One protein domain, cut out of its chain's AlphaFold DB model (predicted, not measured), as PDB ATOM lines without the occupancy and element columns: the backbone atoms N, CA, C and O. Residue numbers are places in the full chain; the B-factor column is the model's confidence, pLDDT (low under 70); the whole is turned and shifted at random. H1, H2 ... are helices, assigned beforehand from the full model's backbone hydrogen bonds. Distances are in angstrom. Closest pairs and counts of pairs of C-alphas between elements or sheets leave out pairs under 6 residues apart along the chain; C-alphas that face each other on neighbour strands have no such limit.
ATOM      1  N   VAL A  53     220.931 241.769 290.861       96.06
ATOM      2  CA  VAL A  53     222.272 241.183 290.798       96.06
ATOM      3  C   VAL A  53     222.283 239.658 290.787       96.06
ATOM      4  O   VAL A  53     221.536 238.999 291.521       96.06
ATOM      5  N   ASP A  54     223.190 239.102 289.991       97.00
ATOM      6  CA  ASP A  54     223.466 237.668 289.941       97.00
ATOM      7  C   ASP A  54     224.332 237.190 291.128       97.00
ATOM      8  O   ASP A  54     224.721 237.960 292.011       97.00
ATOM      9  N   ALA A  55     224.617 235.887 291.185       92.75
ATOM     10  CA  ALA A  55     225.405 235.293 292.266       92.75
ATOM     11  C   ALA A  55     226.858 235.805 292.315       92.75
ATOM     12  O   ALA A  55     227.375 236.067 293.400       92.75
ATOM     13  N   GLY A  56     227.506 235.998 291.163       94.56
ATOM     14  CA  GLY A  56     228.880 236.497 291.099       94.56
ATOM     15  C   GLY A  56     228.976 237.959 291.532       94.56
ATOM     16  O   GLY A  56     229.877 238.341 292.279       94.56
ATOM     17  N   GLN A  57     228.012 238.780 291.124       96.75
ATOM     18  CA  GLN A  57     227.885 240.168 291.554       96.75
ATOM     19  C   GLN A  57     227.596 240.277 293.058       96.75
ATOM     20  O   GLN A  57     228.174 241.138 293.719       96.75
ATOM     21  N   LYS A  58     226.773 239.385 293.632       94.81
ATOM     22  CA  LYS A  58     226.529 239.331 295.087       94.81
ATOM     23  C   LYS A  58     227.812 239.101 295.879       94.81
ATOM     24  O   LYS A  58     228.069 239.840 296.826       94.81
ATOM     25  N   GLU A  59     228.628 238.125 295.486       93.94
ATOM     26  CA  GLU A  59     229.892 237.850 296.184       93.94
ATOM     27  C   GLU A  59     230.860 239.042 296.087       93.94
ATOM     28  O   GLU A  59     231.465 239.423 297.090       93.94
ATOM     29  N   LYS A  60     230.931 239.716 294.928       95.31
ATOM     30  CA  LYS A  60     231.710 240.961 294.775       95.31
ATOM     31  C   LYS A  60     231.197 242.083 295.681       95.31
ATOM     32  O   LYS A  60     231.996 242.759 296.323       95.31
ATOM     33  N   ILE A  61     229.878 242.268 295.771       95.38
ATOM     34  CA  ILE A  61     229.266 243.264 296.664       95.38
ATOM     35  C   ILE A  61     229.628 242.968 298.121       95.38
ATOM     36  O   ILE A  61     230.001 243.885 298.848       95.38
ATOM     37  N   TYR A  62     229.567 241.709 298.555       94.19
ATOM     38  CA  TYR A  62     229.948 241.343 299.920       94.19
ATOM     39  C   TYR A  62     231.437 241.562 300.204       94.19
ATOM     40  O   TYR A  62     231.776 242.053 301.282       94.19
ATOM     41  N   ALA A  63     232.315 241.261 299.245       93.94
ATOM     42  CA  ALA A  63     233.742 241.549 299.372       93.94
ATOM     43  C   ALA A  63     233.990 243.057 299.553       93.94
ATOM     44  O   ALA A  63     234.655 243.458 300.510       93.94
ATOM     45  N   LEU A  64     233.363 243.891 298.713       95.44
ATOM     46  CA  LEU A  64     233.434 245.350 298.829       95.44
ATOM     47  C   LEU A  64     232.896 245.842 300.175       95.44
ATOM     48  O   LEU A  64     233.526 246.667 300.830       95.44
ATOM     49  N   GLN A  65     231.750 245.329 300.629       95.00
ATOM     50  CA  GLN A  65     231.193 245.695 301.933       95.00
ATOM     51  C   GLN A  65     232.163 245.387 303.077       95.00
ATOM     52  O   GLN A  65     232.312 246.217 303.971       95.00
ATOM     53  N   SER A  66     232.834 244.233 303.045       93.25
ATOM     54  CA  SER A  66     233.830 243.862 304.054       93.25
ATOM     55  C   SER A  66     235.048 244.784 304.020       93.25
ATOM     56  O   SER A  66     235.510 245.233 305.068       93.25
ATOM     57  N   GLU A  67     235.564 245.086 302.830       94.75
ATOM     58  CA  GLU A  67     236.706 245.986 302.658       94.75
ATOM     59  C   GLU A  67     236.385 247.396 303.173       94.75
ATOM     60  O   GLU A  67     237.138 247.974 303.960       94.75
ATOM     61  N   PHE A  68     235.235 247.946 302.781       97.00
ATOM     62  CA  PHE A  68     234.814 249.266 303.235       97.00
ATOM     63  C   PHE A  68     234.427 249.289 304.712       97.00
ATOM     64  O   PHE A  68     234.614 250.321 305.348       97.00
ATOM     65  N   ALA A  69     233.927 248.191 305.285       94.94
ATOM     66  CA  ALA A  69     233.702 248.102 306.726       94.94
ATOM     67  C   ALA A  69     235.020 248.256 307.500       94.94
ATOM     68  O   ALA A  69     235.082 249.070 308.415       94.94
ATOM     69  N   ALA A  70     236.084 247.567 307.076       95.00
ATOM     70  CA  ALA A  70     237.402 247.691 307.697       95.00
ATOM     71  C   ALA A  70     237.973 249.116 307.573       95.00
ATOM     72  O   ALA A  70     238.467 249.674 308.552       95.00
ATOM     73  N   LYS A  71     237.849 249.747 306.395       97.38
ATOM     74  CA  LYS A  71     238.267 251.148 306.195       97.38
ATOM     75  C   LYS A  71     237.481 252.114 307.083       97.38
ATOM     76  O   LYS A  71     238.070 253.010 307.677       97.38
ATOM     77  N   LYS A  72     236.162 251.926 307.194       97.81
ATOM     78  CA  LYS A  72     235.302 252.740 308.066       97.81
ATOM     79  C   LYS A  72     235.670 252.578 309.534       97.81
ATOM     80  O   LYS A  72     235.732 253.573 310.235       97.81
ATOM     81  N   GLU A  73     235.944 251.358 309.987       97.88
ATOM     82  CA  GLU A  73     236.381 251.115 311.365       97.88
ATOM     83  C   GLU A  73     237.719 251.808 311.658       97.88
ATOM     84  O   GLU A  73     237.877 252.425 312.709       97.88
ATOM     85  N   ALA A  74     238.670 251.752 310.722       97.69
ATOM     86  CA  ALA A  74     239.944 252.451 310.861       97.69
ATOM     87  C   ALA A  74     239.758 253.976 310.941       97.69
ATOM     88  O   ALA A  74     240.328 254.609 311.825       97.69
ATOM     89  N   LEU A  75     238.926 254.551 310.065       98.56
ATOM     90  CA  LEU A  75     238.598 255.979 310.091       98.56
ATOM     91  C   LEU A  75     237.872 256.379 311.378       98.56
ATOM     92  O   LEU A  75     238.184 257.418 311.945       98.56
ATOM     93  N   GLN A  76     236.951 255.550 311.871       98.50
ATOM     94  CA  GLN A  76     236.257 255.822 313.126       98.50
ATOM     95  C   GLN A  76     237.241 255.880 314.296       98.50
ATOM     96  O   GLN A  76     237.190 256.817 315.072       98.50
ATOM     97  N   LYS A  77     238.206 254.955 314.371       98.44
ATOM     98  CA  LYS A  77     239.252 255.000 315.409       98.44
ATOM     99  C   LYS A  77     240.112 256.260 315.327       98.44
ATOM    100  O   LYS A  77     240.542 256.764 316.358       98.44
ATOM    101  N   GLN A  78     240.386 256.750 314.118       98.25
ATOM    102  CA  GLN A  78     241.109 258.011 313.932       98.25
ATOM    103  C   GLN A  78     240.279 259.207 314.404       98.25
ATOM    104  O   GLN A  78     240.824 260.084 315.066       98.25
ATOM    105  N   LEU A  79     238.975 259.225 314.110       98.62
ATOM    106  CA  LEU A  79     238.064 260.251 314.619       98.62
ATOM    107  C   LEU A  79     237.978 260.211 316.145       98.62
ATOM    108  O   LEU A  79     238.202 261.236 316.773       98.62
ATOM    109  N   ASP A  80     237.766 259.034 316.734       98.56
ATOM    110  CA  ASP A  80     237.684 258.867 318.188       98.56
ATOM    111  C   ASP A  80     238.972 259.355 318.884       98.56
ATOM    112  O   ASP A  80     238.922 259.952 319.960       98.56
ATOM    113  N   ALA A  81     240.138 259.123 318.268       98.25
ATOM    114  CA  ALA A  81     241.416 259.610 318.779       98.25
ATOM    115  C   ALA A  81     241.512 261.143 318.726       98.25
ATOM    116  O   ALA A  81     241.887 261.759 319.721       98.25
ATOM    117  N   ILE A  82     241.129 261.760 317.603       98.50
ATOM    118  CA  ILE A  82     241.134 263.222 317.448       98.50
ATOM    119  C   ILE A  82     240.138 263.876 318.412       98.50
ATOM    120  O   ILE A  82     240.475 264.865 319.052       98.50
ATOM    121  N   GLU A  83     238.941 263.313 318.572       98.44
ATOM    122  CA  GLU A  83     237.938 263.808 319.524       98.44
ATOM    123  C   GLU A  83     238.441 263.723 320.976       98.44
ATOM    124  O   GLU A  83     238.197 264.625 321.787       98.44
ATOM    125  N   ALA A  84     239.184 262.665 321.321       98.19
ATOM    126  CA  ALA A  84     239.815 262.536 322.631       98.19
ATOM    127  C   ALA A  84     240.940 263.565 322.837       98.19
ATOM    128  O   ALA A  84     241.032 264.160 323.914       98.19
ATOM    129  N   GLU A  85     241.768 263.806 321.818       98.25
ATOM    130  CA  GLU A  85     242.808 264.841 321.837       98.25
ATOM    131  C   GLU A  85     242.207 266.245 321.971       98.25
ATOM    132  O   GLU A  85     242.659 267.028 322.808       98.25
ATOM    133  N   GLU A  86     241.159 266.549 321.205       98.44
ATOM    134  CA  GLU A  86     240.415 267.806 321.290       98.44
ATOM    135  C   GLU A  86     239.848 268.003 322.698       98.44
ATOM    136  O   GLU A  86     240.061 269.047 323.316       98.44
ATOM    137  N   THR A  87     239.191 266.979 323.251       98.00
ATOM    138  CA  THR A  87     238.643 267.024 324.613       98.00
ATOM    139  C   THR A  87     239.743 267.292 325.642       98.00
ATOM    140  O   THR A  87     239.587 268.163 326.498       98.00
ATOM    141  N   ALA A  88     240.882 266.600 325.543       97.62
ATOM    142  CA  ALA A  88     242.013 266.812 326.443       97.62
ATOM    143  C   ALA A  88     242.596 268.229 326.319       97.62
ATOM    144  O   ALA A  88     242.928 268.848 327.332       97.62
ATOM    145  N   ALA A  89     242.688 268.768 325.101       98.12
ATOM    146  CA  ALA A  89     243.150 270.131 324.857       98.12
ATOM    147  C   ALA A  89     242.187 271.179 325.439       98.12
ATOM    148  O   ALA A  89     242.628 272.142 326.070       98.12
ATOM    149  N   ILE A  90     240.875 270.968 325.302       98.12
ATOM    150  CA  ILE A  90     239.845 271.819 325.913       98.12
ATOM    151  C   ILE A  90     239.929 271.753 327.443       98.12
ATOM    152  O   ILE A  90     239.871 272.778 328.118       98.12
ATOM    153  N   GLU A  91     240.101 270.571 328.028       97.00
ATOM    154  CA  GLU A  91     240.254 270.457 329.479       97.00
ATOM    155  C   GLU A  91     241.566 271.083 329.967       97.00
ATOM    156  O   GLU A  91     241.616 271.645 331.064       97.00
ATOM    157  N   ALA A  92     242.632 271.043 329.166       97.50
ATOM    158  CA  ALA A  92     243.922 271.622 329.520       97.50
ATOM    159  C   ALA A  92     243.859 273.143 329.739       97.50
ATOM    160  O   ALA A  92     244.597 273.641 330.589       97.50
ATOM    161  N   VAL A  93     242.957 273.863 329.055       98.31
ATOM    162  CA  VAL A  93     242.786 275.317 329.239       98.31
ATOM    163  C   VAL A  93     242.001 275.695 330.502       98.31
ATOM    164  O   VAL A  93     241.940 276.870 330.861       98.31
ATOM    165  N   LEU A  94     241.405 274.724 331.200       98.00
ATOM    166  CA  LEU A  94     240.646 274.977 332.423       98.00
ATOM    167  C   LEU A  94     241.560 275.165 333.639       98.00
ATOM    168  O   LEU A  94     242.541 274.444 333.843       98.00
ATOM    169  N   THR A  95     241.166 276.082 334.521       98.38
ATOM    170  CA  THR A  95     241.780 276.234 335.847       98.38
ATOM    171  C   THR A  95     241.509 275.008 336.733       98.38
ATOM    172  O   THR A  95     240.506 274.314 336.530       98.38
ATOM    173  N   PRO A  96     242.332 274.743 337.769       97.12
ATOM    174  CA  PRO A  96     242.105 273.619 338.683       97.12
ATOM    175  C   PRO A  96     240.696 273.609 339.299       97.12
ATOM    176  O   PRO A  96     240.005 272.596 339.250       97.12
ATOM    177  N   ALA A  97     240.213 274.769 339.756       96.88
ATOM    178  CA  ALA A  97     238.869 274.906 340.318       96.88
ATOM    179  C   ALA A  97     237.749 274.632 339.291       96.88
ATOM    180  O   ALA A  97     236.672 274.154 339.650       96.88
ATOM    181  N   GLN A  98     237.969 274.927 338.005       98.00
ATOM    182  CA  GLN A  98     237.018 274.586 336.938       98.00
ATOM    183  C   GLN A  98     237.030 273.085 336.624       98.00
ATOM    184  O   GLN A  98     235.963 272.520 336.393       98.00
ATOM    185  N   LYS A  99     238.197 272.430 336.668       97.12
ATOM    186  CA  LYS A  99     238.322 270.974 336.476       97.12
ATOM    187  C   LYS A  99     237.590 270.188 337.562       97.12
ATOM    188  O   LYS A  99     236.868 269.245 337.249       97.12
ATOM    189  N   GLU A 100     237.694 270.612 338.818       97.19
ATOM    190  CA  GLU A 100     236.945 269.997 339.925       97.19
ATOM    191  C   GLU A 100     235.428 270.115 339.726       97.19
ATOM    192  O   GLU A 100     234.691 269.136 339.865       97.19
ATOM    193  N   LYS A 101     234.955 271.301 339.322       97.56
ATOM    194  CA  LYS A 101     233.540 271.517 338.989       97.56
ATOM    195  C   LYS A 101     233.096 270.639 337.818       97.56
ATOM    196  O   LYS A 101     232.019 270.049 337.884       97.56
ATOM    197  N   LEU A 102     233.916 270.520 336.774       97.06
ATOM    198  CA  LEU A 102     233.636 269.655 335.629       97.06
ATOM    199  C   LEU A 102     233.492 268.188 336.058       97.06
ATOM    200  O   LEU A 102     232.504 267.548 335.698       97.06
ATOM    201  N   ALA A 103     234.407 267.674 336.882       96.06
ATOM    202  CA  ALA A 103     234.344 266.306 337.393       96.06
ATOM    203  C   ALA A 103     233.055 266.046 338.197       96.06
ATOM    204  O   ALA A 103     232.385 265.027 337.996       96.06
ATOM    205  N   ALA A 104     232.650 266.992 339.051       97.06
ATOM    206  CA  ALA A 104     231.403 266.898 339.808       97.06
ATOM    207  C   ALA A 104     230.163 266.873 338.894       97.06
ATOM    208  O   ALA A 104     229.245 266.076 339.111       97.06
ATOM    209  N   LEU A 105     230.140 267.706 337.847       97.62
ATOM    210  CA  LEU A 105     229.056 267.729 336.858       97.62
ATOM    211  C   LEU A 105     228.988 266.419 336.059       97.62
ATOM    212  O   LEU A 105     227.902 265.869 335.866       97.62
ATOM    213  N   GLN A 106     230.136 265.881 335.640       96.19
ATOM    214  CA  GLN A 106     230.204 264.600 334.935       96.19
ATOM    215  C   GLN A 106     229.696 263.441 335.809       96.19
ATOM    216  O   GLN A 106     228.942 262.593 335.323       96.19
ATOM    217  N   ALA A 107     230.047 263.411 337.099       96.94
ATOM    218  CA  ALA A 107     229.567 262.398 338.039       96.94
ATOM    219  C   ALA A 107     228.041 262.464 338.235       96.94
ATOM    220  O   ALA A 107     227.357 261.441 338.151       96.94
ATOM    221  N   GLN A 108     227.488 263.668 338.412       96.69
ATOM    222  CA  GLN A 108     226.039 263.865 338.516       96.69
ATOM    223  C   GLN A 108     225.306 263.425 337.244       96.69
ATOM    224  O   GLN A 108     224.282 262.741 337.320       96.69
ATOM    225  N   ALA A 109     225.843 263.760 336.068       96.81
ATOM    226  CA  ALA A 109     225.264 263.356 334.793       96.81
ATOM    227  C   ALA A 109     225.258 261.829 334.617       96.81
ATOM    228  O   ALA A 109     224.255 261.273 334.159       96.81
ATOM    229  N   LYS A 110     226.339 261.137 335.006       96.94
ATOM    230  CA  LYS A 110     226.403 259.666 334.993       96.94
ATOM    231  C   LYS A 110     225.344 259.056 335.912       96.94
ATOM    232  O   LYS A 110     224.520 258.277 335.436       96.94
ATOM    233  N   ALA A 111     225.271 259.505 337.165       96.44
ATOM    234  CA  ALA A 111     224.276 259.020 338.121       96.44
ATOM    235  C   ALA A 111     222.831 259.259 337.640       96.44
ATOM    236  O   ALA A 111     221.968 258.393 337.776       96.44
ATOM    237  N   ALA A 112     222.548 260.413 337.028       96.19
ATOM    238  CA  ALA A 112     221.229 260.706 336.469       96.19
ATOM    239  C   ALA A 112     220.872 259.785 335.287       96.19
ATOM    240  O   ALA A 112     219.729 259.341 335.173       96.19
ATOM    241  N   ARG A 113     221.839 259.473 334.410       96.38
ATOM    242  CA  ARG A 113     221.644 258.528 333.296       96.38
ATOM    243  C   ARG A 113     221.377 257.112 333.804       96.38
ATOM    244  O   ARG A 113     220.479 256.452 333.287       96.38
ATOM    245  N   GLU A 114     222.102 256.673 334.827       95.50
ATOM    246  CA  GLU A 114     221.920 255.358 335.448       95.50
ATOM    247  C   GLU A 114     220.549 255.223 336.119       95.50
ATOM    248  O   GLU A 114     219.845 254.244 335.871       95.50
ATOM    249  N   LYS A 115     220.113 256.240 336.877       94.50
ATOM    250  CA  LYS A 115     218.766 256.279 337.474       94.50
ATOM    251  C   LYS A 115     217.671 256.194 336.412       94.50
ATOM    252  O   LYS A 115     216.814 255.318 336.490       94.50
ATOM    253  N   LYS A 116     217.755 257.012 335.357       94.38
ATOM    254  CA  LYS A 116     216.800 256.968 334.233       94.38
ATOM    255  C   LYS A 116     216.795 255.612 333.524       94.38
ATOM    256  O   LYS A 116     215.741 255.125 333.116       94.38
ATOM    257  N   ALA A 117     217.960 254.986 333.361       93.69
ATOM    258  CA  ALA A 117     218.059 253.657 332.768       93.69
ATOM    259  C   ALA A 117     217.418 252.579 333.662       93.69
ATOM    260  O   ALA A 117     216.758 251.679 333.141       93.69
ATOM    261  N   ALA A 118     217.574 252.678 334.985       91.62
ATOM    262  CA  ALA A 118     216.952 251.776 335.952       91.62
ATOM    263  C   ALA A 118     215.423 251.941 336.000       91.62
ATOM    264  O   ALA A 118     214.698 250.951 335.914       91.62
ATOM    265  N   GLU A 119     214.922 253.175 336.031       91.31
ATOM    266  CA  GLU A 119     213.487 253.486 335.999       91.31
ATOM    267  C   GLU A 119     212.823 252.989 334.709       91.31
ATOM    268  O   GLU A 119     211.756 252.376 334.751       91.31
ATOM    269  N   LYS A 120     213.481 253.162 333.553       89.69
ATOM    270  CA  LYS A 120     212.980 252.647 332.269       89.69
ATOM    271  C   LYS A 120     212.904 251.117 332.249       89.69
ATOM    272  O   LYS A 120     211.968 250.561 331.676       89.69
ATOM    273  N   LYS A 121     213.861 250.428 332.882       83.56
ATOM    274  CA  LYS A 121     213.836 248.963 333.029       83.56
ATOM    275  C   LYS A 121     212.740 248.503 333.998       83.56
ATOM    276  O   LYS A 121     212.066 247.520 333.706       83.56
ATOM    277  N   ALA A 122     212.509 249.229 335.093       80.25
ATOM    278  CA  ALA A 122     211.449 248.925 336.055       80.25
ATOM    279  C   ALA A 122     210.036 249.171 335.482       80.25
ATOM    280  O   ALA A 122     209.131 248.364 335.691       80.25
ATOM    281  N   GLY A 123     209.849 250.242 334.703       71.38
ATOM    282  CA  GLY A 123     208.580 250.546 334.034       71.38
ATOM    283  C   GLY A 123     208.223 249.562 332.914       71.38
ATOM    284  O   GLY A 123     207.058 249.203 332.757       71.38
TER     285      GLY A 123
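What this domain is: This is residues 53 to 123 of the 147 residues of an uncharacterized protein of Planctomycetes bacterium (UniProt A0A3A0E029). Two long, straight helices meet near their ends as an open V, with the longer arm H1, the shorter arm H2 and a tight turn at the corner. Most of both arms sticks out free. The printed part has 71 residues, with two named helices in the order H1, H2 and no named strand; the class is all helix. The whole is extended, with a radius of gyration of the C-alphas of 21.6 A, and only just flat, spanning 63 by 41 by 11 A.

How they stand to each other: H1, residues 55 to 92, and H2, residues 96 to 123, are close but not clearly touching: their closest C-alphas, those of Glu 91 and Lys 99, are 7.3 A apart. They run opposite ways at a steep tilt of 44 degrees. In H1 and H2 every O i to N i+4 pair is within hydrogen-bond range.

Where its parts are: H1 measures 55.2 A from C-alpha 55 at (225.405, 235.293, 292.266) to C-alpha 92. H2 measures 41.0 A and ends with C-alpha 123 at (208.580, 250.546, 334.034).

The domain as a whole: The two C-alphas farthest apart, those of Asp 54 and Ala 97, are 64.5 A apart. The printed part has no cut, and no printed residue is under 70 in pLDDT.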